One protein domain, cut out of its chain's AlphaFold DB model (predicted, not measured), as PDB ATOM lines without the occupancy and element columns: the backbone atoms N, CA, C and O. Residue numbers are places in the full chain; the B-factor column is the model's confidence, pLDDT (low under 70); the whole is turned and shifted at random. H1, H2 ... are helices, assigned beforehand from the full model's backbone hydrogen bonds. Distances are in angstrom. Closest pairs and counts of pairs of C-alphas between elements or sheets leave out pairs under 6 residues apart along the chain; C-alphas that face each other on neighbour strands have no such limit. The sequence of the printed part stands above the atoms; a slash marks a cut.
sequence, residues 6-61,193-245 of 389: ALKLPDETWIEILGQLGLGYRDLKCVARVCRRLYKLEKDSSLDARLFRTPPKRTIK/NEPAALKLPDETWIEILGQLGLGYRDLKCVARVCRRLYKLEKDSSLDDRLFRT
ATOM      1  N   ALA A   6      67.819  96.298  71.736       63.47
ATOM      2  CA  ALA A   6      67.074  96.221  70.480       63.47
ATOM      3  C   ALA A   6      67.134  97.534  69.665       63.47
ATOM      4  O   ALA A   6      67.349  97.521  68.455       63.47
ATOM      5  N   LEU A   7      67.020  98.690  70.323       70.31
ATOM      6  CA  LEU A   7      67.174 100.005  69.696       70.31
ATOM      7  C   LEU A   7      68.639 100.395  69.447       70.31
ATOM      8  O   LEU A   7      68.871 101.485  68.953       70.31
ATOM      9  N   LYS A   8      69.627  99.541  69.734       78.69
ATOM     10  CA  LYS A   8      71.029  99.755  69.331       78.69
ATOM     11  C   LYS A   8      71.390  99.068  68.019       78.69
ATOM     12  O   LYS A   8      72.468  99.323  67.489       78.69
ATOM     13  N   LEU A   9      70.518  98.204  67.494       81.38
ATOM     14  CA  LEU A   9      70.729  97.599  66.179       81.38
ATOM     15  C   LEU A   9      70.853  98.704  65.118       81.38
ATOM     16  O   LEU A   9      70.153  99.704  65.254       81.38
ATOM     17  N   PRO A  10      71.697  98.569  64.086       89.25
ATOM     18  CA  PRO A  10      71.757  99.513  62.965       89.25
ATOM     19  C   PRO A  10      70.412  99.662  62.232       89.25
ATOM     20  O   PRO A  10      69.564  98.766  62.299       89.25
ATOM     21  N   ASP A  11      70.193 100.799  61.558       88.06
ATOM     22  CA  ASP A  11      68.945 101.059  60.813       88.06
ATOM     23  C   ASP A  11      68.743  99.971  59.739       88.06
ATOM     24  O   ASP A  11      67.640  99.454  59.574       88.06
ATOM     25  N   GLU A  12      69.826  99.511  59.113       87.44
ATOM     26  CA  GLU A  12      69.845  98.457  58.095       87.44
ATOM     27  C   GLU A  12      69.321  97.119  58.632       87.44
ATOM     28  O   GLU A  12      68.559  96.424  57.952       87.44
ATOM     29  N   THR A  13      69.685  96.769  59.870       85.94
ATOM     30  CA  THR A  13      69.209  95.549  60.534       85.94
ATOM     31  C   THR A  13      67.721  95.650  60.843       85.94
ATOM     32  O   THR A  13      66.980  94.692  60.632       85.94
ATOM     33  N   TRP A  14      67.246  96.814  61.289       84.88
ATOM     34  CA  TRP A  14      65.815  97.028  61.494       84.88
ATOM     35  C   TRP A  14      65.030  96.964  60.189       84.88
ATOM     36  O   TRP A  14      63.978  96.336  60.149       84.88
ATOM     37  N   ILE A  15      65.546  97.552  59.114       85.56
ATOM     38  CA  ILE A  15      64.933  97.489  57.782       85.56
ATOM     39  C   ILE A  15      64.857  96.038  57.293       85.56
ATOM     40  O   ILE A  15      63.867  95.625  56.688       85.56
ATOM     41  N   GLU A  16      65.882  95.233  57.571       82.94
ATOM     42  CA  GLU A  16      65.859  93.797  57.303       82.94
ATOM     43  C   GLU A  16      64.807  93.062  58.138       82.94
ATOM     44  O   GLU A  16      64.009  92.322  57.566       82.94
ATOM     45  N   ILE A  17      64.736  93.310  59.446       81.56
ATOM     46  CA  ILE A  17      63.735  92.702  60.331       81.56
ATOM     47  C   ILE A  17      62.315  93.081  59.887       81.56
ATOM     48  O   ILE A  17      61.473  92.202  59.705       81.56
ATOM     49  N   LEU A  18      62.045  94.373  59.679       82.94
ATOM     50  CA  LEU A  18      60.729  94.889  59.287       82.94
ATOM     51  C   LEU A  18      60.307  94.371  57.908       82.94
ATOM     52  O   LEU A  18      59.151  93.981  57.737       82.94
ATOM     53  N   GLY A  19      61.244  94.282  56.961       78.69
ATOM     54  CA  GLY A  19      61.011  93.621  55.681       78.69
ATOM     55  C   GLY A  19      60.674  92.138  55.869       78.69
ATOM     56  O   GLY A  19      59.631  91.660  55.424       78.69
ATOM     57  N   GLN A  20      61.497  91.385  56.594       76.62
ATOM     58  CA  GLN A  20      61.295  89.941  56.775       76.62
ATOM     59  C   GLN A  20      60.039  89.578  57.579       76.62
ATOM     60  O   GLN A  20      59.517  88.472  57.423       76.62
ATOM     61  N   LEU A  21      59.537  90.486  58.419       70.62
ATOM     62  CA  LEU A  21      58.330  90.296  59.226       70.62
ATOM     63  C   LEU A  21      57.037  90.223  58.401       70.62
ATOM     64  O   LEU A  21      55.974  89.990  58.974       70.62
ATOM     65  N   GLY A  22      57.087  90.409  57.079       68.81
ATOM     66  CA  GLY A  22      55.876  90.351  56.261       68.81
ATOM     67  C   GLY A  22      54.876  91.444  56.650       68.81
ATOM     68  O   GLY A  22      53.670  91.224  56.545       68.81
ATOM     69  N   LEU A  23      55.340  92.568  57.210       72.62
ATOM     70  CA  LEU A  23      54.469  93.638  57.694       72.62
ATOM     71  C   LEU A  23      53.741  94.276  56.512       72.62
ATOM     72  O   LEU A  23      54.349  94.586  55.493       72.62
ATOM     73  N   GLY A  24      52.427  94.449  56.645       69.62
ATOM     74  CA  GLY A  24      51.673  95.289  55.723       69.62
ATOM     75  C   GLY A  24      51.834  96.758  56.104       69.62
ATOM     76  O   GLY A  24      52.308  97.089  57.190       69.62
ATOM     77  N   TYR A  25      51.363  97.664  55.255       71.06
ATOM     78  CA  TYR A  25      51.411  99.104  55.531       71.06
ATOM     79  C   TYR A  25      50.713  99.506  56.834       71.06
ATOM     80  O   TYR A  25      51.227 100.321  57.595       71.06
ATOM     81  N   ARG A  26      49.541  98.917  57.127       73.19
ATOM     82  CA  ARG A  26      48.834  99.178  58.392       73.19
ATOM     83  C   ARG A  26      49.694  98.778  59.587       73.19
ATOM     84  O   ARG A  26      49.775  99.533  60.553       73.19
ATOM     85  N   ASP A  27      50.370  97.635  59.486       77.50
ATOM     86  CA  ASP A  27      51.273  97.150  60.525       77.50
ATOM     87  C   ASP A  27      52.463  98.100  60.692       77.50
ATOM     88  O   ASP A  27      52.791  98.471  61.814       77.50
ATOM     89  N   LEU A  28      53.057  98.574  59.593       81.00
ATOM     90  CA  LEU A  28      54.151  99.549  59.623       81.00
ATOM     91  C   LEU A  28      53.726 100.870  60.254       81.00
ATOM     92  O   LEU A  28      54.448 101.389  61.097       81.00
ATOM     93  N   LYS A  29      52.531 101.383  59.943       79.75
ATOM     94  CA  LYS A  29      51.985 102.573  60.612       79.75
ATOM     95  C   LYS A  29      51.746 102.341  62.102       79.75
ATOM     96  O   LYS A  29      51.919 103.269  62.892       79.75
ATOM     97  N   CYS A  30      51.357 101.134  62.509       77.19
ATOM     98  CA  CYS A  30      51.264 100.772  63.922       77.19
ATOM     99  C   CYS A  30      52.646 100.735  64.585       77.19
ATOM    100  O   CYS A  30      52.820 101.337  65.641       77.19
ATOM    101  N   VAL A  31      53.633 100.103  63.950       77.69
ATOM    102  CA  VAL A  31      55.019 100.013  64.436       77.69
ATOM    103  C   VAL A  31      55.680 101.397  64.494       77.69
ATOM    104  O   VAL A  31      56.351 101.720  65.467       77.69
ATOM    105  N   ALA A  32      55.421 102.269  63.524       83.44
ATOM    106  CA  ALA A  32      55.921 103.641  63.486       83.44
ATOM    107  C   ALA A  32      55.443 104.493  64.670       83.44
ATOM    108  O   ALA A  32      56.108 105.453  65.053       83.44
ATOM    109  N   ARG A  33      54.296 104.160  65.274       79.50
ATOM    110  CA  ARG A  33      53.773 104.875  66.450       79.50
ATOM    111  C   ARG A  33      54.489 104.502  67.743       79.50
ATOM    112  O   ARG A  33      54.413 105.271  68.691       79.50
ATOM    113  N   VAL A  34      55.195 103.371  67.760       76.38
ATOM    114  CA  VAL A  34      55.858 102.837  68.953       76.38
ATOM    115  C   VAL A  34      56.999 103.739  69.417       76.38
ATOM    116  O   VAL A  34      57.100 104.064  70.595       76.38
ATOM    117  N   CYS A  35      57.889 104.150  68.510       80.00
ATOM    118  CA  CYS A  35      58.990 105.039  68.868       80.00
ATOM    119  C   CYS A  35      59.448 105.900  67.688       80.00
ATOM    120  O   CYS A  35      59.239 105.573  66.521       80.00
ATOM    121  N   ARG A  36      60.140 107.007  67.998       81.19
ATOM    122  CA  ARG A  36      60.633 107.968  66.991       81.19
ATOM    123  C   ARG A  36      61.554 107.337  65.951       81.19
ATOM    124  O   ARG A  36      61.570 107.782  64.809       81.19
ATOM    125  N   ARG A  37      62.327 106.323  66.342       86.00
ATOM    126  CA  ARG A  37      63.231 105.632  65.425       86.00
ATOM    127  C   ARG A  37      62.456 104.808  64.401       86.00
ATOM    128  O   ARG A  37      62.687 104.969  63.212       86.00
ATOM    129  N   LEU A  38      61.486 104.011  64.847       85.19
ATOM    130  CA  LEU A  38      60.603 103.255  63.954       85.19
ATOM    131  C   LEU A  38      59.766 104.185  63.066       85.19
ATOM    132  O   LEU A  38      59.560 103.884  61.897       85.19
ATOM    133  N   TYR A  39      59.356 105.348  63.581       86.25
ATOM    134  CA  TYR A  39      58.736 106.397  62.769       86.25
ATOM    135  C   TYR A  39      59.656 106.918  61.656       86.25
ATOM    136  O   TYR A  39      59.206 107.145  60.538       86.25
ATOM    137  N   LYS A  40      60.948 107.116  61.948       89.75
ATOM    138  CA  LYS A  40      61.940 107.521  60.944       89.75
ATOM    139  C   LYS A  40      62.144 106.419  59.901       89.75
ATOM    140  O   LYS A  40      62.157 106.726  58.718       89.75
ATOM    141  N   LEU A  41      62.251 105.166  60.343       88.94
ATOM    142  CA  LEU A  41      62.404 104.001  59.469       88.94
ATOM    143  C   LEU A  41      61.199 103.796  58.548       88.94
ATOM    144  O   LEU A  41      61.375 103.441  57.394       88.94
ATOM    145  N   GLU A  42      59.981 104.064  59.021       88.00
ATOM    146  CA  GLU A  42      58.775 104.017  58.184       88.00
ATOM    147  C   GLU A  42      58.819 105.007  57.015       88.00
ATOM    148  O   GLU A  42      58.213 104.754  55.981       88.00
ATOM    149  N   LYS A  43      59.561 106.108  57.158       86.88
ATOM    150  CA  LYS A  43      59.787 107.097  56.095       86.88
ATOM    151  C   LYS A  43      61.063 106.847  55.299       86.88
ATOM    152  O   LYS A  43      61.423 107.668  54.456       86.88
ATOM    153  N   ASP A  44      61.785 105.777  55.609       90.31
ATOM    154  CA  ASP A  44      63.033 105.455  54.945       90.31
ATOM    155  C   ASP A  44      62.751 104.891  53.549       90.31
ATOM    156  O   ASP A  44      62.027 103.905  53.386       90.31
ATOM    157  N   SER A  45      63.348 105.513  52.533       85.94
ATOM    158  CA  SER A  45      63.142 105.127  51.137       85.94
ATOM    159  C   SER A  45      63.646 103.717  50.832       85.94
ATOM    160  O   SER A  45      63.131 103.075  49.918       85.94
ATOM    161  N   SER A  46      64.616 103.195  51.589       87.31
ATOM    162  CA  SER A  46      65.119 101.833  51.406       87.31
ATOM    163  C   SER A  46      64.174 100.781  51.991       87.31
ATOM    164  O   SER A  46      64.048  99.695  51.417       87.31
ATOM    165  N   LEU A  47      63.465 101.096  53.085       85.19
ATOM    166  CA  LEU A  47      62.405 100.236  53.614       85.19
ATOM    167  C   LEU A  47      61.220 100.203  52.649       85.19
ATOM    168  O   LEU A  47      60.750  99.126  52.288       85.19
ATOM    169  N   ASP A  48      60.800 101.375  52.185       82.88
ATOM    170  CA  ASP A  48      59.741 101.547  51.194       82.88
ATOM    171  C   ASP A  48      60.062 100.793  49.889       82.88
ATOM    172  O   ASP A  48      59.281  99.962  49.420       82.88
ATOM    173  N   ALA A  49      61.285 100.948  49.368       84.56
ATOM    174  CA  ALA A  49      61.754 100.197  48.207       84.56
ATOM    175  C   ALA A  49      61.783  98.678  48.449       84.56
ATOM    176  O   ALA A  49      61.474  97.901  47.544       84.56
ATOM    177  N   ARG A  50      62.129  98.221  49.659       82.69
ATOM    178  CA  ARG A  50      62.124  96.789  50.007       82.69
ATOM    179  C   ARG A  50      60.730  96.186  50.041       82.69
ATOM    180  O   ARG A  50      60.558  95.043  49.624       82.69
ATOM    181  N   LEU A  51      59.766  96.934  50.554       79.75
ATOM    182  CA  LEU A  51      58.402  96.463  50.730       79.75
ATOM    183  C   LEU A  51      57.599  96.545  49.434       79.75
ATOM    184  O   LEU A  51      56.884  95.606  49.104       79.75
ATOM    185  N   PHE A  52      57.735  97.639  48.688       81.56
ATOM    186  CA  PHE A  52      56.788  97.965  47.621       81.56
ATOM    187  C   PHE A  52      57.409  98.008  46.232       81.56
ATOM    188  O   PHE A  52      56.685  97.895  45.250       81.56
ATOM    189  N   ARG A  53      58.738  98.124  46.123       86.44
ATOM    190  CA  ARG A  53      59.428  98.248  44.824       86.44
ATOM    191  C   ARG A  53      60.445  97.149  44.555       86.44
ATOM    192  O   ARG A  53      61.108  97.163  43.525       86.44
ATOM    193  N   THR A  54      60.577  96.171  45.450       86.12
ATOM    194  CA  THR A  54      61.495  95.050  45.243       86.12
ATOM    195  C   THR A  54      60.815  93.972  44.407       86.12
ATOM    196  O   THR A  54      59.802  93.416  44.846       86.12
ATOM    197  N   PRO A  55      61.373  93.632  43.231       84.81
ATOM    198  CA  PRO A  55      60.808  92.601  42.378       84.81
ATOM    199  C   PRO A  55      60.766  91.236  43.081       84.81
ATOM    200  O   PRO A  55      61.586  90.958  43.969       84.81
ATOM    201  N   PRO A  56      59.855  90.345  42.667       81.88
ATOM    202  CA  PRO A  56      59.732  89.011  43.230       81.88
ATOM    203  C   PRO A  56      61.023  88.215  43.011       81.88
ATOM    204  O   PRO A  56      61.335  87.790  41.902       81.88
ATOM    205  N   LYS A  57      61.781  87.973  44.089       77.31
ATOM    206  CA  LYS A  57      63.058  87.228  44.034       77.31
ATOM    207  C   LYS A  57      62.890  85.708  43.948       77.31
ATOM    208  O   LYS A  57      63.834  85.009  43.596       77.31
ATOM    209  N   ARG A  58      61.732  85.171  44.344       67.94
ATOM    210  CA  ARG A  58      61.450  83.725  44.373       67.94
ATOM    211  C   ARG A  58      60.008  83.462  43.978       67.94
ATOM    212  O   ARG A  58      59.121  84.225  44.350       67.94
ATOM    213  N   THR A  59      59.776  82.341  43.301       64.31
ATOM    214  CA  THR A  59      58.431  81.813  43.081       64.31
ATOM    215  C   THR A  59      57.802  81.542  44.441       64.31
ATOM    216  O   THR A  59      58.272  80.703  45.215       64.31
ATOM    217  N   ILE A  60      56.774  82.317  44.766       65.00
ATOM    218  CA  ILE A  60      56.003  82.158  45.991       65.00
ATOM    219  C   ILE A  60      55.375  80.761  45.934       65.00
ATOM    220  O   ILE A  60      54.686  80.427  44.973       65.00
ATOM    221  N   LYS A  61      55.673  79.897  46.918       65.38
ATOM    222  CA  LYS A  61      55.148  78.521  46.926       65.38
ATOM    223  C   LYS A  61      53.619  78.570  46.906       65.38
ATOM    224  O   LYS A  61      53.037  79.419  47.587       65.38
ATOM    225  N   ASN A 193      51.510  82.378  56.146       47.22
ATOM    226  CA  ASN A 193      52.587  81.649  56.820       47.22
ATOM    227  C   ASN A 193      53.334  82.602  57.757       47.22
ATOM    228  O   ASN A 193      53.525  83.774  57.437       47.22
ATOM    229  N   GLU A 194      53.762  82.092  58.907       50.16
ATOM    230  CA  GLU A 194      54.384  82.888  59.961       50.16
ATOM    231  C   GLU A 194      55.784  83.406  59.533       50.16
ATOM    232  O   GLU A 194      56.655  82.599  59.181       50.16
ATOM    233  N   PRO A 195      56.013  84.738  59.514       61.38
ATOM    234  CA  PRO A 195      57.300  85.360  59.204       61.38
ATOM    235  C   PRO A 195      58.479  84.764  59.979       61.38
ATOM    236  O   PRO A 195      58.331  84.364  61.130       61.38
ATOM    237  N   ALA A 196      59.683  84.775  59.398       61.56
ATOM    238  CA  ALA A 196      60.881  84.228  60.049       61.56
ATOM    239  C   ALA A 196      61.189  84.904  61.395       61.56
ATOM    240  O   ALA A 196      61.525  84.225  62.358       61.56
ATOM    241  N   ALA A 197      60.994  86.218  61.497       59.16
ATOM    242  CA  ALA A 197      61.158  86.936  62.758       59.16
ATOM    243  C   ALA A 197      60.071  86.578  63.795       59.16
ATOM    244  O   ALA A 197      60.342  86.571  64.993       59.16
ATOM    245  N   LEU A 198      58.875  86.149  63.371       65.44
ATOM    246  CA  LEU A 198      57.896  85.550  64.284       65.44
ATOM    247  C   LEU A 198      58.274  84.128  64.720       65.44
ATOM    248  O   LEU A 198      57.560  83.566  65.538       65.44
ATOM    249  N   LYS A 199      59.384  83.547  64.241       73.62
ATOM    250  CA  LYS A 199      59.920  82.270  64.745       73.62
ATOM    251  C   LYS A 199      60.867  82.433  65.931       73.62
ATOM    252  O   LYS A 199      61.258  81.420  66.504       73.62
ATOM    253  N   LEU A 200      61.239  83.663  66.300       77.88
ATOM    254  CA  LEU A 200      62.011  83.890  67.524       77.88
ATOM    255  C   LEU A 200      61.253  83.304  68.731       77.88
ATOM    256  O   LEU A 200      60.020  83.355  68.732       77.88
ATOM    257  N   PRO A 201      61.940  82.741  69.738       88.06
ATOM    258  CA  PRO A 201      61.306  82.266  70.970       88.06
ATOM    259  C   PRO A 201      60.466  83.358  71.656       88.06
ATOM    260  O   PRO A 201      60.730  84.551  71.482       88.06
ATOM    261  N   ASP A 202      59.437  82.955  72.410       88.38
ATOM    262  CA  ASP A 202      58.541  83.900  73.102       88.38
ATOM    263  C   ASP A 202      59.353  84.778  74.077       88.38
ATOM    264  O   ASP A 202      59.146  85.988  74.139       88.38
ATOM    265  N   GLU A 203      60.378  84.213  74.718       89.00
ATOM    266  CA  GLU A 203      61.284  84.887  75.652       89.00
ATOM    267  C   GLU A 203      62.058  86.033  74.986       89.00
ATOM    268  O   GLU A 203      62.192  87.117  75.557       89.00
ATOM    269  N   THR A 204      62.525  85.822  73.751       84.69
ATOM    270  CA  THR A 204      63.233  86.848  72.974       84.69
ATOM    271  C   THR A 204      62.297  87.995  72.618       84.69
ATOM    272  O   THR A 204      62.673  89.160  72.730       84.69
ATOM    273  N   TRP A 205      61.058  87.691  72.230       85.19
ATOM    274  CA  TRP A 205      60.068  88.732  71.972       85.19
ATOM    275  C   TRP A 205      59.696  89.497  73.238       85.19
ATOM    276  O   TRP A 205      59.612  90.720  73.192       85.19
ATOM    277  N   ILE A 206      59.524  88.817  74.369       86.38
ATOM    278  CA  ILE A 206      59.247  89.455  75.662       86.38
ATOM    279  C   ILE A 206      60.392  90.391  76.058       86.38
ATOM    280  O   ILE A 206      60.159  91.485  76.571       86.38
ATOM    281  N   GLU A 207      61.637  89.998  75.796       83.50
ATOM    282  CA  GLU A 207      62.795  90.864  75.988       83.50
ATOM    283  C   GLU A 207      62.783  92.077  75.058       83.50
ATOM    284  O   GLU A 207      62.914  93.196  75.547       83.50
ATOM    285  N   ILE A 208      62.556  91.887  73.758       81.50
ATOM    286  CA  ILE A 208      62.470  92.991  72.793       81.50
ATOM    287  C   ILE A 208      61.353  93.965  73.193       81.50
ATOM    288  O   ILE A 208      61.592  95.166  73.300       81.50
ATOM    289  N   LEU A 209      60.143  93.463  73.455       84.56
ATOM    290  CA  LEU A 209      58.976  94.275  73.807       84.56
ATOM    291  C   LEU A 209      59.168  94.996  75.149       84.56
ATOM    292  O   LEU A 209      58.850  96.180  75.250       84.56
ATOM    293  N   GLY A 210      59.743  94.321  76.148       80.88
ATOM    294  CA  GLY A 210      60.089  94.928  77.434       80.88
ATOM    295  C   GLY A 210      61.135  96.037  77.299       80.88
ATOM    296  O   GLY A 210      61.016  97.097  77.909       80.88
ATOM    297  N   GLN A 211      62.136  95.829  76.443       78.25
ATOM    298  CA  GLN A 211      63.190  96.803  76.174       78.25
ATOM    299  C   GLN A 211      62.702  98.024  75.389       78.25
ATOM    300  O   GLN A 211      63.211  99.123  75.601       78.25
ATOM    301  N   LEU A 212      61.714  97.866  74.504       75.44
ATOM    302  CA  LEU A 212      61.135  98.980  73.748       75.44
ATOM    303  C   LEU A 212      60.414 100.004  74.642       75.44
ATOM    304  O   LEU A 212      60.112 101.096  74.164       75.44
ATOM    305  N   GLY A 213      60.166  99.679  75.918       72.00
ATOM    306  CA  GLY A 213      59.489 100.572  76.857       72.00
ATOM    307  C   GLY A 213      58.057 100.872  76.422       72.00
ATOM    308  O   GLY A 213      57.608 102.009  76.535       72.00
ATOM    309  N   LEU A 214      57.376  99.869  75.858       75.44
ATOM    310  CA  LEU A 214      56.032 100.024  75.312       75.44
ATOM    311  C   LEU A 214      55.049 100.448  76.406       75.44
ATOM    312  O   LEU A 214      54.933  99.790  77.442       75.44
ATOM    313  N   GLY A 215      54.285 101.510  76.148       73.44
ATOM    314  CA  GLY A 215      53.090 101.796  76.930       73.44
ATOM    315  C   GLY A 215      51.997 100.761  76.646       73.44
ATOM    316  O   GLY A 215      52.044 100.026  75.657       73.44
ATOM    317  N   TYR A 216      50.948 100.729  77.472       72.25
ATOM    318  CA  TYR A 216      49.828  99.799  77.267       72.25
ATOM    319  C   TYR A 216      49.171  99.968  75.891       72.25
ATOM    320  O   TYR A 216      48.819  98.997  75.219       72.25
ATOM    321  N   ARG A 217      49.021 101.219  75.444       71.44
ATOM    322  CA  ARG A 217      48.457 101.531  74.129       71.44
ATOM    323  C   ARG A 217      49.327 100.981  73.001       71.44
ATOM    324  O   ARG A 217      48.787 100.396  72.062       71.44
ATOM    325  N   ASP A 218      50.644 101.117  73.120       78.25
ATOM    326  CA  ASP A 218      51.596 100.623  72.124       78.25
ATOM    327  C   ASP A 218      51.605  99.099  72.096       78.25
ATOM    328  O   ASP A 218      51.516  98.512  71.021       78.25
ATOM    329  N   LEU A 219      51.584  98.450  73.266       81.56
ATOM    330  CA  LEU A 219      51.465  96.998  73.367       81.56
ATOM    331  C   LEU A 219      50.185  96.493  72.688       81.56
ATOM    332  O   LEU A 219      50.238  95.549  71.904       81.56
ATOM    333  N   LYS A 220      49.038  97.156  72.898       79.06
ATOM    334  CA  LYS A 220      47.785  96.827  72.191       79.06
ATOM    335  C   LYS A 220      47.883  97.040  70.683       79.06
ATOM    336  O   LYS A 220      47.269  96.286  69.930       79.06
ATOM    337  N   CYS A 221      48.601  98.063  70.229       74.56
ATOM    338  CA  CYS A 221      48.849  98.279  68.806       74.56
ATOM    339  C   CYS A 221      49.712  97.157  68.218       74.56
ATOM    340  O   CYS A 221      49.349  96.603  67.184       74.56
ATOM    341  N   VAL A 222      50.790  96.772  68.902       77.38
ATOM    342  CA  VAL A 222      51.685  95.677  68.500       77.38
ATOM    343  C   VAL A 222      50.953  94.331  68.509       77.38
ATOM    344  O   VAL A 222      51.065  93.557  67.563       77.38
ATOM    345  N   ALA A 223      50.107  94.078  69.508       82.88
ATOM    346  CA  ALA A 223      49.285  92.871  69.608       82.88
ATOM    347  C   ALA A 223      48.324  92.681  68.420       82.88
ATOM    348  O   ALA A 223      47.927  91.559  68.119       82.88
ATOM    349  N   ARG A 224      47.943  93.758  67.720       77.25
ATOM    350  CA  ARG A 224      47.075  93.682  66.531       77.25
ATOM    351  C   ARG A 224      47.814  93.259  65.263       77.25
ATOM    352  O   ARG A 224      47.150  92.873  64.307       77.25
ATOM    353  N   VAL A 225      49.146  93.320  65.257       73.69
ATOM    354  CA  VAL A 225      49.972  93.025  64.076       73.69
ATOM    355  C   VAL A 225      49.912  91.541  63.716       73.69
ATOM    356  O   VAL A 225      49.796  91.181  62.545       73.69
ATOM    357  N   CYS A 226      49.977  90.646  64.708       76.88
ATOM    358  CA  CYS A 226      49.872  89.210  64.466       76.88
ATOM    359  C   CYS A 226      49.367  88.435  65.690       76.88
ATOM    360  O   CYS A 226      49.447  88.890  66.832       76.88
ATOM    361  N   ARG A 227      48.892  87.204  65.453       78.19
ATOM    362  CA  ARG A 227      48.360  86.315  66.499       78.19
ATOM    363  C   ARG A 227      49.385  85.989  67.590       78.19
ATOM    364  O   ARG A 227      49.002  85.822  68.743       78.19
ATOM    365  N   ARG A 228      50.671  85.895  67.243       84.25
ATOM    366  CA  ARG A 228      51.731  85.622  68.219       84.25
ATOM    367  C   ARG A 228      51.934  86.794  69.175       84.25
ATOM    368  O   ARG A 228      51.910  86.590  70.379       84.25
ATOM    369  N   LEU A 229      52.041  88.018  68.658       84.69
ATOM    370  CA  LEU A 229      52.135  89.225  69.488       84.69
ATOM    371  C   LEU A 229      50.873  89.426  70.338       84.69
ATOM    372  O   LEU A 229      50.973  89.852  71.483       84.69
ATOM    373  N   TYR A 230      49.701  89.044  69.823       85.94
ATOM    374  CA  TYR A 230      48.477  88.976  70.624       85.94
ATOM    375  C   TYR A 230      48.587  87.987  71.792       85.94
ATOM    376  O   TYR A 230      48.176  88.306  72.902       85.94
ATOM    377  N   LYS A 231      49.153  86.794  71.568       89.75
ATOM    378  CA  LYS A 231      49.404  85.816  72.638       89.75
ATOM    379  C   LYS A 231      50.395  86.368  73.668       89.75
ATOM    380  O   LYS A 231      50.152  86.223  74.857       89.75
ATOM    381  N   LEU A 232      51.465  87.021  73.216       89.06
ATOM    382  CA  LEU A 232      52.474  87.624  74.090       89.06
ATOM    383  C   LEU A 232      51.914  88.770  74.938       89.06
ATOM    384  O   LEU A 232      52.277  88.889  76.097       89.06
ATOM    385  N   GLU A 233      50.975  89.562  74.414       88.75
ATOM    386  CA  GLU A 233      50.230  90.561  75.204       88.75
ATOM    387  C   GLU A 233      49.388  89.938  76.327       88.75
ATOM    388  O   GLU A 233      48.961  90.649  77.227       88.75
ATOM    389  N   LYS A 234      49.123  88.629  76.284       87.12
ATOM    390  CA  LYS A 234      48.467  87.886  77.370       87.12
ATOM    391  C   LYS A 234      49.448  87.155  78.276       87.12
ATOM    392  O   LYS A 234      49.009  86.490  79.212       87.12
ATOM    393  N   ASP A 235      50.740  87.225  77.978       90.50
ATOM    394  CA  ASP A 235      51.759  86.549  78.757       90.50
ATOM    395  C   ASP A 235      52.024  87.317  80.054       90.50
ATOM    396  O   ASP A 235      52.389  88.496  80.041       90.50
ATOM    397  N   SER A 236      51.861  86.638  81.190       85.19
ATOM    398  CA  SER A 236      52.040  87.255  82.502       85.19
ATOM    399  C   SER A 236      53.460  87.767  82.722       85.19
ATOM    400  O   SER A 236      53.634  88.750  83.430       85.19
ATOM    401  N   SER A 237      54.473  87.144  82.111       87.19
ATOM    402  CA  SER A 237      55.863  87.589  82.256       87.19
ATOM    403  C   SER A 237      56.138  88.895  81.505       87.19
ATOM    404  O   SER A 237      56.961  89.699  81.952       87.19
ATOM    405  N   LEU A 238      55.429  89.144  80.395       85.81
ATOM    406  CA  LEU A 238      55.484  90.425  79.697       85.81
ATOM    407  C   LEU A 238      54.788  91.513  80.514       85.81
ATOM    408  O   LEU A 238      55.361  92.589  80.693       85.81
ATOM    409  N   ASP A 239      53.604  91.216  81.051       82.00
ATOM    410  CA  ASP A 239      52.882  92.124  81.948       82.00
ATOM    411  C   ASP A 239      53.713  92.459  83.194       82.00
ATOM    412  O   ASP A 239      53.834  93.626  83.572       82.00
ATOM    413  N   ASP A 240      54.349  91.457  83.805       83.75
ATOM    414  CA  ASP A 240      55.213  91.651  84.967       83.75
ATOM    415  C   ASP A 240      56.401  92.561  84.625       83.75
ATOM    416  O   ASP A 240      56.732  93.468  85.392       83.75
ATOM    417  N   ARG A 241      57.019  92.381  83.452       82.38
ATOM    418  CA  ARG A 241      58.131  93.227  82.992       82.38
ATOM    419  C   ARG A 241      57.714  94.659  82.691       82.38
ATOM    420  O   ARG A 241      58.441  95.580  83.052       82.38
ATOM    421  N   LEU A 242      56.581  94.850  82.024       79.06
ATOM    422  CA  LEU A 242      56.140  96.173  81.583       79.06
ATOM    423  C   LEU A 242      55.480  96.977  82.704       79.06
ATOM    424  O   LEU A 242      55.643  98.196  82.754       79.06
ATOM    425  N   PHE A 243      54.735  96.314  83.590       80.69
ATOM    426  CA  PHE A 243      53.804  96.993  84.493       80.69
ATOM    427  C   PHE A 243      54.019  96.694  85.973       80.69
ATOM    428  O   PHE A 243      53.408  97.368  86.803       80.69
ATOM    429  N   ARG A 244      54.854  95.711  86.332       83.62
ATOM    430  CA  ARG A 244      55.092  95.339  87.743       83.62
ATOM    431  C   ARG A 244      56.553  95.372  88.160       83.62
ATOM    432  O   ARG A 244      56.841  95.382  89.354       83.62
ATOM    433  N   THR A 245      57.473  95.446  87.205       82.25
ATOM    434  CA  THR A 245      58.902  95.585  87.478       82.25
ATOM    435  C   THR A 245      59.228  97.064  87.673       82.25
ATOM    436  O   THR A 245      59.007  97.849  86.747       82.25
TER     437      THR A 245
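What this domain is: This is residues 6 to 61 and 193 to 245 of the 389 residues of an uncharacterized protein of Leucosporidium creatinivorum (UniProt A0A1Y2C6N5). Two lobes of short helices sit side by side, H1 to H4 in one and H6 to H9 in the other; H2 and H7 touch where the lobes meet, and the very short H5 also lies between them. In one lobe H1 and H4 run side by side next to the H2 and H3 hairpin; in the other H6 and H9 run side by side, with H7 and H8 making a corner. Residues 55 to 61 stick out from the first lobe. The printed part has 109 residues with nine named helices, H1 to H9 in chain order, and no named strand: all helix. It is compact, with a radius of gyration of the C-alphas of 14.2 A and spans of 45 by 32 by 22 A.

How they stand to each other: Start at H1, residues 11 to 20: it touches H4, residues 45 to 52, at a shallow tilt of 6 degrees, the same way, the closest C-alphas being those of Ile 15 and Leu 47, 5.6 A apart. H2, residues 25 to 32, and H3, residues 36 to 42, form a helical hairpin at a shallow tilt of 23 degrees, closest at the C-alphas of Ala 32 and Tyr 39, 4.0 A apart. From H2 look across to H7, residues 216 to 223: they touch, with the C-alphas of Cys 30 and Cys 221 closest at 6.0 A. H7 and H8, residues 227 to 232, touch only at the corner, closest at the C-alphas of Ala 223 and Tyr 230, 4.1 A. H6, residues 202 to 211, touches H9, residues 236 to 244, at a shallow tilt of 11 degrees, the same way, closest at the C-alphas of Ile 206 and Leu 238, 5.6 A. H5, residues 196 to 199, only just touches H1, with 3 pairs of C-alphas within 8 A, the closest Gln 20 and Ala 196 at 6.6 A. H1 and H6 are apart. In each helix but H5, too short for such a pair, every O i to N i+4 pair is within hydrogen-bond range.

Where its parts are: Find C-alpha 11 at (68.945, 101.059, 60.813); from there H1 runs 14.1 A to C-alpha 20. H6 also measures 14.1 A, beginning at C-alpha 202, (58.541, 83.900, 73.102). H9 runs 10.1 A and ends at C-alpha 244, (55.092, 95.339, 87.743).

The domain as a whole: The two C-alphas farthest apart, those of Thr 59 and Arg 244, are 46.8 A apart. Residues 62 to 192 are not printed, and C-alphas 61 and 193 stand 10.7 A apart across this cut, which lies in the link from H4 to H5. The links that are printed whole are tight. Mean pLDDT of the printed part is 79.5; residues 58 to 61 and 193 to 198 are among those under 70.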